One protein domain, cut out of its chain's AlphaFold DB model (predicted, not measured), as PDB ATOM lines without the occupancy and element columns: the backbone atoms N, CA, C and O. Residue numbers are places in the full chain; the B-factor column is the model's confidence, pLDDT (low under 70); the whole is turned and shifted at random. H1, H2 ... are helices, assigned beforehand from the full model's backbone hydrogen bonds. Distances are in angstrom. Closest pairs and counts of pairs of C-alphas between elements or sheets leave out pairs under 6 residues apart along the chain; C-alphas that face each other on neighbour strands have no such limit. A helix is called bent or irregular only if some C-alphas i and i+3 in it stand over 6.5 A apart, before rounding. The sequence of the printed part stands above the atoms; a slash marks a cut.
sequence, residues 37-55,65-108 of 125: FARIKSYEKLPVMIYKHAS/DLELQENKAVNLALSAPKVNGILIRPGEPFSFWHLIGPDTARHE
ATOM      1  N   PHE A  37      94.480  62.948 295.851       95.06
ATOM      2  CA  PHE A  37      95.404  63.818 295.125       95.06
ATOM      3  C   PHE A  37      94.948  65.278 295.174       95.06
ATOM      4  O   PHE A  37      93.753  65.553 295.022       95.06
ATOM      5  N   ALA A  38      95.906  66.193 295.306       96.56
ATOM      6  CA  ALA A  38      95.657  67.628 295.248       96.56
ATOM      7  C   ALA A  38      95.079  68.006 293.874       96.56
ATOM      8  O   ALA A  38      95.683  67.732 292.835       96.56
ATOM      9  N   ARG A  39      93.883  68.602 293.864       95.06
ATOM     10  CA  ARG A  39      93.165  69.029 292.641       95.06
ATOM     11  C   ARG A  39      92.527  70.410 292.761       95.06
ATOM     12  O   ARG A  39      92.109  70.974 291.755       95.06
ATOM     13  N   ILE A  40      92.408  70.929 293.981       95.19
ATOM     14  CA  ILE A  40      91.758  72.211 294.242       95.19
ATOM     15  C   ILE A  40      92.687  73.319 293.760       95.19
ATOM     16  O   ILE A  40      93.867  73.332 294.110       95.19
ATOM     17  N   LYS A  41      92.149  74.255 292.977       95.25
ATOM     18  CA  LYS A  41      92.863  75.475 292.615       95.25
ATOM     19  C   LYS A  41      92.507  76.599 293.577       95.25
ATOM     20  O   LYS A  41      91.332  76.830 293.843       95.25
ATOM     21  N   SER A  42      93.526  77.295 294.058       94.62
ATOM     22  CA  SER A  42      93.402  78.581 294.732       94.62
ATOM     23  C   SER A  42      94.482  79.514 294.203       94.62
ATOM     24  O   SER A  42      95.660  79.159 294.157       94.62
ATOM     25  N   TYR A  43      94.068  80.705 293.784       92.00
ATOM     26  CA  TYR A  43      94.978  81.759 293.334       92.00
ATOM     27  C   TYR A  43      95.309  82.751 294.452       92.00
ATOM     28  O   TYR A  43      96.171  83.615 294.277       92.00
ATOM     29  N   GLU A  44      94.666  82.602 295.610       93.44
ATOM     30  CA  GLU A  44      95.045  83.316 296.818       93.44
ATOM     31  C   GLU A  44      96.388  82.783 297.309       93.44
ATOM     32  O   GLU A  44      96.594  81.577 297.477       93.44
ATOM     33  N   LYS A  45      97.336  83.696 297.517       91.50
ATOM     34  CA  LYS A  45      98.647  83.329 298.042       91.50
ATOM     35  C   LYS A  45      98.489  82.897 299.494       91.50
ATOM     36  O   LYS A  45      97.818  83.568 300.273       91.50
ATOM     37  N   LEU A  46      99.159  81.807 299.860       93.25
ATOM     38  CA  LEU A  46      99.281  81.433 301.263       93.25
ATOM     39  C   LEU A  46      99.982  82.557 302.045       93.25
ATOM     40  O   LEU A  46     100.835  83.242 301.470       93.25
ATOM     41  N   PRO A  47      99.679  82.722 303.346       95.25
ATOM     42  CA  PRO A  47     100.199  83.837 304.141       95.25
ATOM     43  C   PRO A  47     101.729  83.921 304.194       95.25
ATOM     44  O   PRO A  47     102.280  85.000 304.386       95.25
ATOM     45  N   VAL A  48     102.426  82.790 304.023       95.88
ATOM     46  CA  VAL A  48     103.886  82.696 304.130       95.88
ATOM     47  C   VAL A  48     104.472  81.977 302.914       95.88
ATOM     48  O   VAL A  48     104.058  80.870 302.571       95.88
ATOM     49  N   MET A  49     105.482  82.588 302.286       94.88
ATOM     50  CA  MET A  49     106.286  81.972 301.227       94.88
ATOM     51  C   MET A  49     107.553  81.363 301.827       94.88
ATOM     52  O   MET A  49     108.471  82.083 302.199       94.88
ATOM     53  N   ILE A  50     107.610  80.033 301.888       95.19
ATOM     54  CA  ILE A  50     108.779  79.304 302.409       95.19
ATOM     55  C   ILE A  50     109.861  79.164 301.334       95.19
ATOM     56  O   ILE A  50     111.050  79.265 301.618       95.19
ATOM     57  N   TYR A  51     109.454  78.920 300.085       92.94
ATOM     58  CA  TYR A  51     110.378  78.641 298.994       92.94
ATOM     59  C   TYR A  51     109.831  79.135 297.655       92.94
ATOM     60  O   TYR A  51     108.652  78.959 297.342       92.94
ATOM     61  N   LYS A  52     110.715  79.721 296.845       92.69
ATOM     62  CA  LYS A  52     110.453  80.092 295.455       92.69
ATOM     63  C   LYS A  52     111.698  79.810 294.635       92.69
ATOM     64  O   LYS A  52     112.800  80.181 295.021       92.69
ATOM     65  N   HIS A  53     111.502  79.200 293.477       90.62
ATOM     66  CA  HIS A  53     112.575  78.922 292.540       90.62
ATOM     67  C   HIS A  53     112.110  79.191 291.113       90.62
ATOM     68  O   HIS A  53     110.957  78.930 290.767       90.62
ATOM     69  N   ALA A  54     113.019  79.705 290.293       86.75
ATOM     70  CA  ALA A  54     112.825  79.884 288.866       86.75
ATOM     71  C   ALA A  54     114.044  79.309 288.144       86.75
ATOM     72  O   ALA A  54     115.178  79.689 288.424       86.75
ATOM     73  N   SER A  55     113.808  78.389 287.215       81.19
ATOM     74  CA  SER A  55     114.837  77.859 286.327       81.19
ATOM     75  C   SER A  55     114.597  78.324 284.899       81.19
ATOM     76  O   SER A  55     113.464  78.411 284.430       81.19
ATOM     77  N   ASP A  65     119.184  68.997 269.408       68.94
ATOM     78  CA  ASP A  65     118.266  69.558 268.417       68.94
ATOM     79  C   ASP A  65     117.480  70.744 269.007       68.94
ATOM     80  O   ASP A  65     116.842  70.635 270.064       68.94
ATOM     81  N   LEU A  66     117.567  71.894 268.338       72.69
ATOM     82  CA  LEU A  66     116.896  73.126 268.743       72.69
ATOM     83  C   LEU A  66     115.373  72.952 268.731       72.69
ATOM     84  O   LEU A  66     114.694  73.511 269.595       72.69
ATOM     85  N   GLU A  67     114.844  72.130 267.821       77.38
ATOM     86  CA  GLU A  67     113.408  71.861 267.728       77.38
ATOM     87  C   GLU A  67     112.883  71.167 268.993       77.38
ATOM     88  O   GLU A  67     111.842  71.542 269.536       77.38
ATOM     89  N   LEU A  68     113.651  70.226 269.551       74.06
ATOM     90  CA  LEU A  68     113.276  69.528 270.783       74.06
ATOM     91  C   LEU A  68     113.316  70.438 272.020       74.06
ATOM     92  O   LEU A  68     112.525  70.252 272.952       74.06
ATOM     93  N   GLN A  69     114.196  71.444 272.043       75.00
ATOM     94  CA  GLN A  69     114.196  72.447 273.114       75.00
ATOM     95  C   GLN A  69     112.979  73.375 273.030       75.00
ATOM     96  O   GLN A  69     112.384  73.692 274.064       75.00
ATOM     97  N   GLU A  70     112.576  73.777 271.824       81.12
ATOM     98  CA  GLU A  70     111.363  74.574 271.631       81.12
ATOM     99  C   GLU A  70     110.099  73.758 271.937       81.12
ATOM    100  O   GLU A  70     109.202  74.257 272.620       81.12
ATOM    101  N   ASN A  71     110.054  72.474 271.571       85.31
ATOM    102  CA  ASN A  71     108.947  71.583 271.932       85.31
ATOM    103  C   ASN A  71     108.777  71.469 273.448       85.31
ATOM    104  O   ASN A  71     107.657  71.551 273.949       85.31
ATOM    105  N   LYS A  72     109.876  71.384 274.206       81.50
ATOM    106  CA  LYS A  72     109.825  71.411 275.673       81.50
ATOM    107  C   LYS A  72     109.181  72.695 276.204       81.50
ATOM    108  O   LYS A  72     108.382  72.629 277.138       81.50
ATOM    109  N   ALA A  73     109.517  73.852 275.631       84.81
ATOM    110  CA  ALA A  73     108.908  75.120 276.026       84.81
ATOM    111  C   ALA A  73     107.401  75.136 275.726       84.81
ATOM    112  O   ALA A  73     106.621  75.524 276.597       84.81
ATOM    113  N   VAL A  74     106.990  74.640 274.554       87.44
ATOM    114  CA  VAL A  74     105.574  74.496 274.174       87.44
ATOM    115  C   VAL A  74     104.833  73.575 275.146       87.44
ATOM    116  O   VAL A  74     103.803  73.954 275.697       87.44
ATOM    117  N   ASN A  75     105.378  72.397 275.438       88.69
ATOM    118  CA  ASN A  75     104.724  71.423 276.311       88.69
ATOM    119  C   ASN A  75     104.602  71.939 277.744       88.69
ATOM    120  O   ASN A  75     103.564  71.770 278.388       88.69
ATOM    121  N   LEU A  76     105.632  72.627 278.243       87.25
ATOM    122  CA  LEU A  76     105.566  73.299 279.538       87.25
ATOM    123  C   LEU A  76     104.539  74.432 279.536       87.25
ATOM    124  O   LEU A  76     103.818  74.562 280.522       87.25
ATOM    125  N   ALA A  77     104.418  75.203 278.454       89.31
ATOM    126  CA  ALA A  77     103.392  76.236 278.330       89.31
ATOM    127  C   ALA A  77     101.969  75.646 278.342       89.31
ATOM    128  O   ALA A  77     101.083  76.228 278.962       89.31
ATOM    129  N   LEU A  78     101.759  74.466 277.748       89.88
ATOM    130  CA  LEU A  78     100.478  73.745 277.788       89.88
ATOM    131  C   LEU A  78     100.176  73.145 279.174       89.88
ATOM    132  O   LEU A  78      99.029  73.145 279.633       89.88
ATOM    133  N   SER A  79     101.199  72.644 279.869       90.75
ATOM    134  CA  SER A  79     101.050  72.026 281.193       90.75
ATOM    135  C   SER A  79     100.973  73.030 282.341       90.75
ATOM    136  O   SER A  79     100.292  72.772 283.336       90.75
ATOM    137  N   ALA A  80     101.650  74.175 282.233       91.56
ATOM    138  CA  ALA A  80     101.759  75.145 283.319       91.56
ATOM    139  C   ALA A  80     100.388  75.647 283.816       91.56
ATOM    140  O   ALA A  80     100.171  75.602 285.026       91.56
ATOM    141  N   PRO A  81      99.412  76.014 282.961       92.00
ATOM    142  CA  PRO A  81      98.084  76.426 283.415       92.00
ATOM    143  C   PRO A  81      97.317  75.330 284.166       92.00
ATOM    144  O   PRO A  81      96.481  75.634 285.020       92.00
ATOM    145  N   LYS A  82      97.585  74.049 283.874       92.31
ATOM    146  CA  LYS A  82      96.928  72.914 284.542       92.31
ATOM    147  C   LYS A  82      97.425  72.732 285.975       92.31
ATOM    148  O   LYS A  82      96.631  72.395 286.848       92.31
ATOM    149  N   VAL A  83      98.706  73.012 286.211       93.94
ATOM    150  CA  VAL A  83      99.374  72.861 287.514       93.94
ATOM    151  C   VAL A  83      99.347  74.147 288.342       93.94
ATOM    152  O   VAL A  83      99.317  74.092 289.571       93.94
ATOM    153  N   ASN A  84      99.358  75.308 287.691       94.31
ATOM    154  CA  ASN A  84      99.414  76.590 288.377       94.31
ATOM    155  C   ASN A  84      98.198  76.788 289.295       94.31
ATOM    156  O   ASN A  84      97.054  76.556 288.892       94.31
ATOM    157  N   GLY A  85      98.470  77.241 290.521       94.00
ATOM    158  CA  GLY A  85      97.456  77.487 291.547       94.00
ATOM    159  C   GLY A  85      96.933  76.235 292.251       94.00
ATOM    160  O   GLY A  85      95.965  76.344 292.994       94.00
ATOM    161  N   ILE A  86      97.511  75.046 292.041       96.50
ATOM    162  CA  ILE A  86      97.100  73.857 292.801       96.50
ATOM    163  C   ILE A  86      97.475  74.023 294.275       96.50
ATOM    164  O   ILE A  86      98.649  74.136 294.629       96.50
ATOM    165  N   LEU A  87      96.453  74.011 295.128       95.81
ATOM    166  CA  LEU A  87      96.587  74.003 296.575       95.81
ATOM    167  C   LEU A  87      96.801  72.562 297.039       95.81
ATOM    168  O   LEU A  87      95.957  71.701 296.796       95.81
ATOM    169  N   ILE A  88      97.915  72.320 297.723       95.75
ATOM    170  CA  ILE A  88      98.245  71.020 298.309       95.75
ATOM    171  C   ILE A  88      97.957  71.103 299.804       95.75
ATOM    172  O   ILE A  88      98.640  71.834 300.527       95.75
ATOM    173  N   ARG A  89      96.930  70.389 300.273       94.94
ATOM    174  CA  ARG A  89      96.605  70.326 301.705       94.94
ATOM    175  C   ARG A  89      97.424  69.235 302.408       94.94
ATOM    176  O   ARG A  89      97.906  68.311 301.750       94.94
ATOM    177  N   PRO A  90      97.577  69.298 303.742       95.06
ATOM    178  CA  PRO A  90      98.235  68.233 304.492       95.06
ATOM    179  C   PRO A  90      97.627  66.858 304.181       95.06
ATOM    180  O   PRO A  90      96.410  66.688 304.208       95.06
ATOM    181  N   GLY A  91      98.486  65.884 303.871       93.31
ATOM    182  CA  GLY A  91      98.077  64.524 303.508       93.31
ATOM    183  C   GLY A  91      97.668  64.327 302.041       93.31
ATOM    184  O   GLY A  91      97.428  63.187 301.642       93.31
ATOM    185  N   GLU A  92      97.623  65.384 301.222       95.50
ATOM    186  CA  GLU A  92      97.346  65.262 299.789       95.50
ATOM    187  C   GLU A  92      98.640  65.064 298.982       95.50
ATOM    188  O   GLU A  92      99.527  65.922 299.007       95.50
ATOM    189  N   PRO A  93      98.774  63.974 298.209       94.94
ATOM    190  CA  PRO A  93      99.854  63.856 297.246       94.94
ATOM    191  C   PRO A  93      99.630  64.785 296.049       94.94
ATOM    192  O   PRO A  93      98.543  64.856 295.468       94.94
ATOM    193  N   PHE A  94     100.703  65.440 295.615       95.06
ATOM    194  CA  PHE A  94     100.758  66.106 294.319       95.06
ATOM    195  C   PHE A  94     101.184  65.109 293.240       95.06
ATOM    196  O   PHE A  94     102.194  64.421 293.379       95.06
ATOM    197  N   SER A  95     100.440  65.053 292.136       92.69
ATOM    198  CA  SER A  95     100.800  64.237 290.976       92.69
ATOM    199  C   SER A  95     100.645  65.049 289.702       92.69
ATOM    200  O   SER A  95      99.534  65.373 289.285       92.69
ATOM    201  N   PHE A  96     101.779  65.340 289.063       91.44
ATOM    202  CA  PHE A  96     101.823  66.074 287.802       91.44
ATOM    203  C   PHE A  96     100.944  65.399 286.741       91.44
ATOM    204  O   PHE A  96     100.029  66.021 286.215       91.44
ATOM    205  N   TRP A  97     101.137  64.096 286.513       89.12
ATOM    206  CA  TRP A  97     100.385  63.311 285.526       89.12
ATOM    207  C   TRP A  97      98.892  63.196 285.830       89.12
ATOM    208  O   TRP A  97      98.086  63.079 284.908       89.12
ATOM    209  N   HIS A  98      98.513  63.243 287.110       90.88
ATOM    210  CA  HIS A  98      97.105  63.253 287.501       90.88
ATOM    211  C   HIS A  98      96.418  64.573 287.128       90.88
ATOM    212  O   HIS A  98      95.239  64.579 286.784       90.88
ATOM    213  N   LEU A  99      97.160  65.683 287.173       92.44
ATOM    214  CA  LEU A  99      96.670  67.016 286.823       92.44
ATOM    215  C   LEU A  99      96.692  67.275 285.316       92.44
ATOM    216  O   LEU A  99      95.732  67.812 284.768       92.44
ATOM    217  N   ILE A 100      97.790  66.919 284.643       91.06
ATOM    218  CA  ILE A 100      97.974  67.258 283.228       91.06
ATOM    219  C   ILE A 100      97.244  66.308 282.275       91.06
ATOM    220  O   ILE A 100      96.889  66.720 281.164       91.06
ATOM    221  N   GLY A 101      96.999  65.071 282.722       85.75
ATOM    222  CA  GLY A 101      96.435  64.003 281.909       85.75
ATOM    223  C   GLY A 101      97.449  63.388 280.933       85.75
ATOM    224  O   GLY A 101      98.656  63.578 281.088       85.75
ATOM    225  N   PRO A 102      96.975  62.604 279.948       80.88
ATOM    226  CA  PRO A 102      97.842  61.992 278.953       80.88
ATOM    227  C   PRO A 102      98.426  63.057 278.020       80.88
ATOM    228  O   PRO A 102      97.718  63.925 277.506       80.88
ATOM    229  N   ASP A 103      99.719  62.952 277.778       76.56
ATOM    230  CA  ASP A 103     100.515  63.838 276.945       76.56
ATOM    231  C   ASP A 103     100.427  63.444 275.469       76.56
ATOM    232  O   ASP A 103     101.402  63.071 274.845       76.56
ATOM    233  N   THR A 104      99.225  63.452 274.895       77.44
ATOM    234  CA  THR A 104      99.035  63.069 273.487       77.44
ATOM    235  C   THR A 104      99.048  64.277 272.558       77.44
ATOM    236  O   THR A 104      98.633  65.365 272.952       77.44
ATOM    237  N   ALA A 105      99.383  64.056 271.282       74.12
ATOM    238  CA  ALA A 105      99.274  65.069 270.225       74.12
ATOM    239  C   ALA A 105      97.862  65.683 270.104       74.12
ATOM    240  O   ALA A 105      97.708  66.824 269.689       74.12
ATOM    241  N   ARG A 106      96.815  64.958 270.533       74.75
ATOM    242  CA  ARG A 106      95.439  65.480 270.622       74.75
ATOM    243  C   ARG A 106      95.302  66.644 271.614       74.75
ATOM    244  O   ARG A 106      94.406  67.461 271.459       74.75
ATOM    245  N   HIS A 107      96.159  66.698 272.629       74.69
ATOM    246  CA  HIS A 107      96.245  67.800 273.588       74.69
ATOM    247  C   HIS A 107      97.371  68.779 273.222       74.69
ATOM    248  O   HIS A 107      97.884  69.462 274.104       74.69
ATOM    249  N   GLU A 108      97.768  68.798 271.944       82.62
ATOM    250  CA  GLU A 108      98.747  69.718 271.346       82.62
ATOM    251  C   GLU A 108     100.179  69.578 271.871       82.62
ATOM    252  O   GLU A 108     101.065  70.344 271.488       82.62
TER     253      GLU A 108
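This is residues 37 to 55 and 65 to 108 of the 125 residues of an uncharacterized protein of Muribaculaceae bacterium Z1 (UniProt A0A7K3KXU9). With little regular structure, this is a loose, elongated piece: one long helix, H1, sticks out with its first part, residues 66 to 73, while its last turns pack on the short helix H2. A long loop, residues 84 to 95, joins the two helices, and residues 47 to 55 stick out as a second arm. The printed part has 63 residues with two named helices, H1 then H2, and no named strand; the class is all helix, with 23 residues in named elements. The radius of gyration of the C-alphas is 14.2 A, and the spans are 41 by 24 by 17 A.

Residues 37 to 55 hold no named element; C-alpha 37 is at (95.404, 63.818, 295.125). H1, residues 66 to 83, is 25.7 A long and begins at (116.896, 73.126, 268.743). It is irregular, but only just: C-alphas 78 and 81 are 6.7 A apart. H2, residues 96 to 100, ends at (97.974, 67.258, 283.228).

H1 touches H2 with residues 79 to 83 alone; the closest C-alphas, those of Lys 82 and Ile 100, are 5.9 A apart. In H2 every O i to N i+4 pair is within hydrogen-bond range, in H1 12 of 14.

Residues 56 to 64 are not printed, and C-alphas 55 and 65 are 20.0 A apart across this cut. The link from H1 to H2 is long, with 12 residues. Mean pLDDT of the printed part is 88.7; residue 65 is under 70.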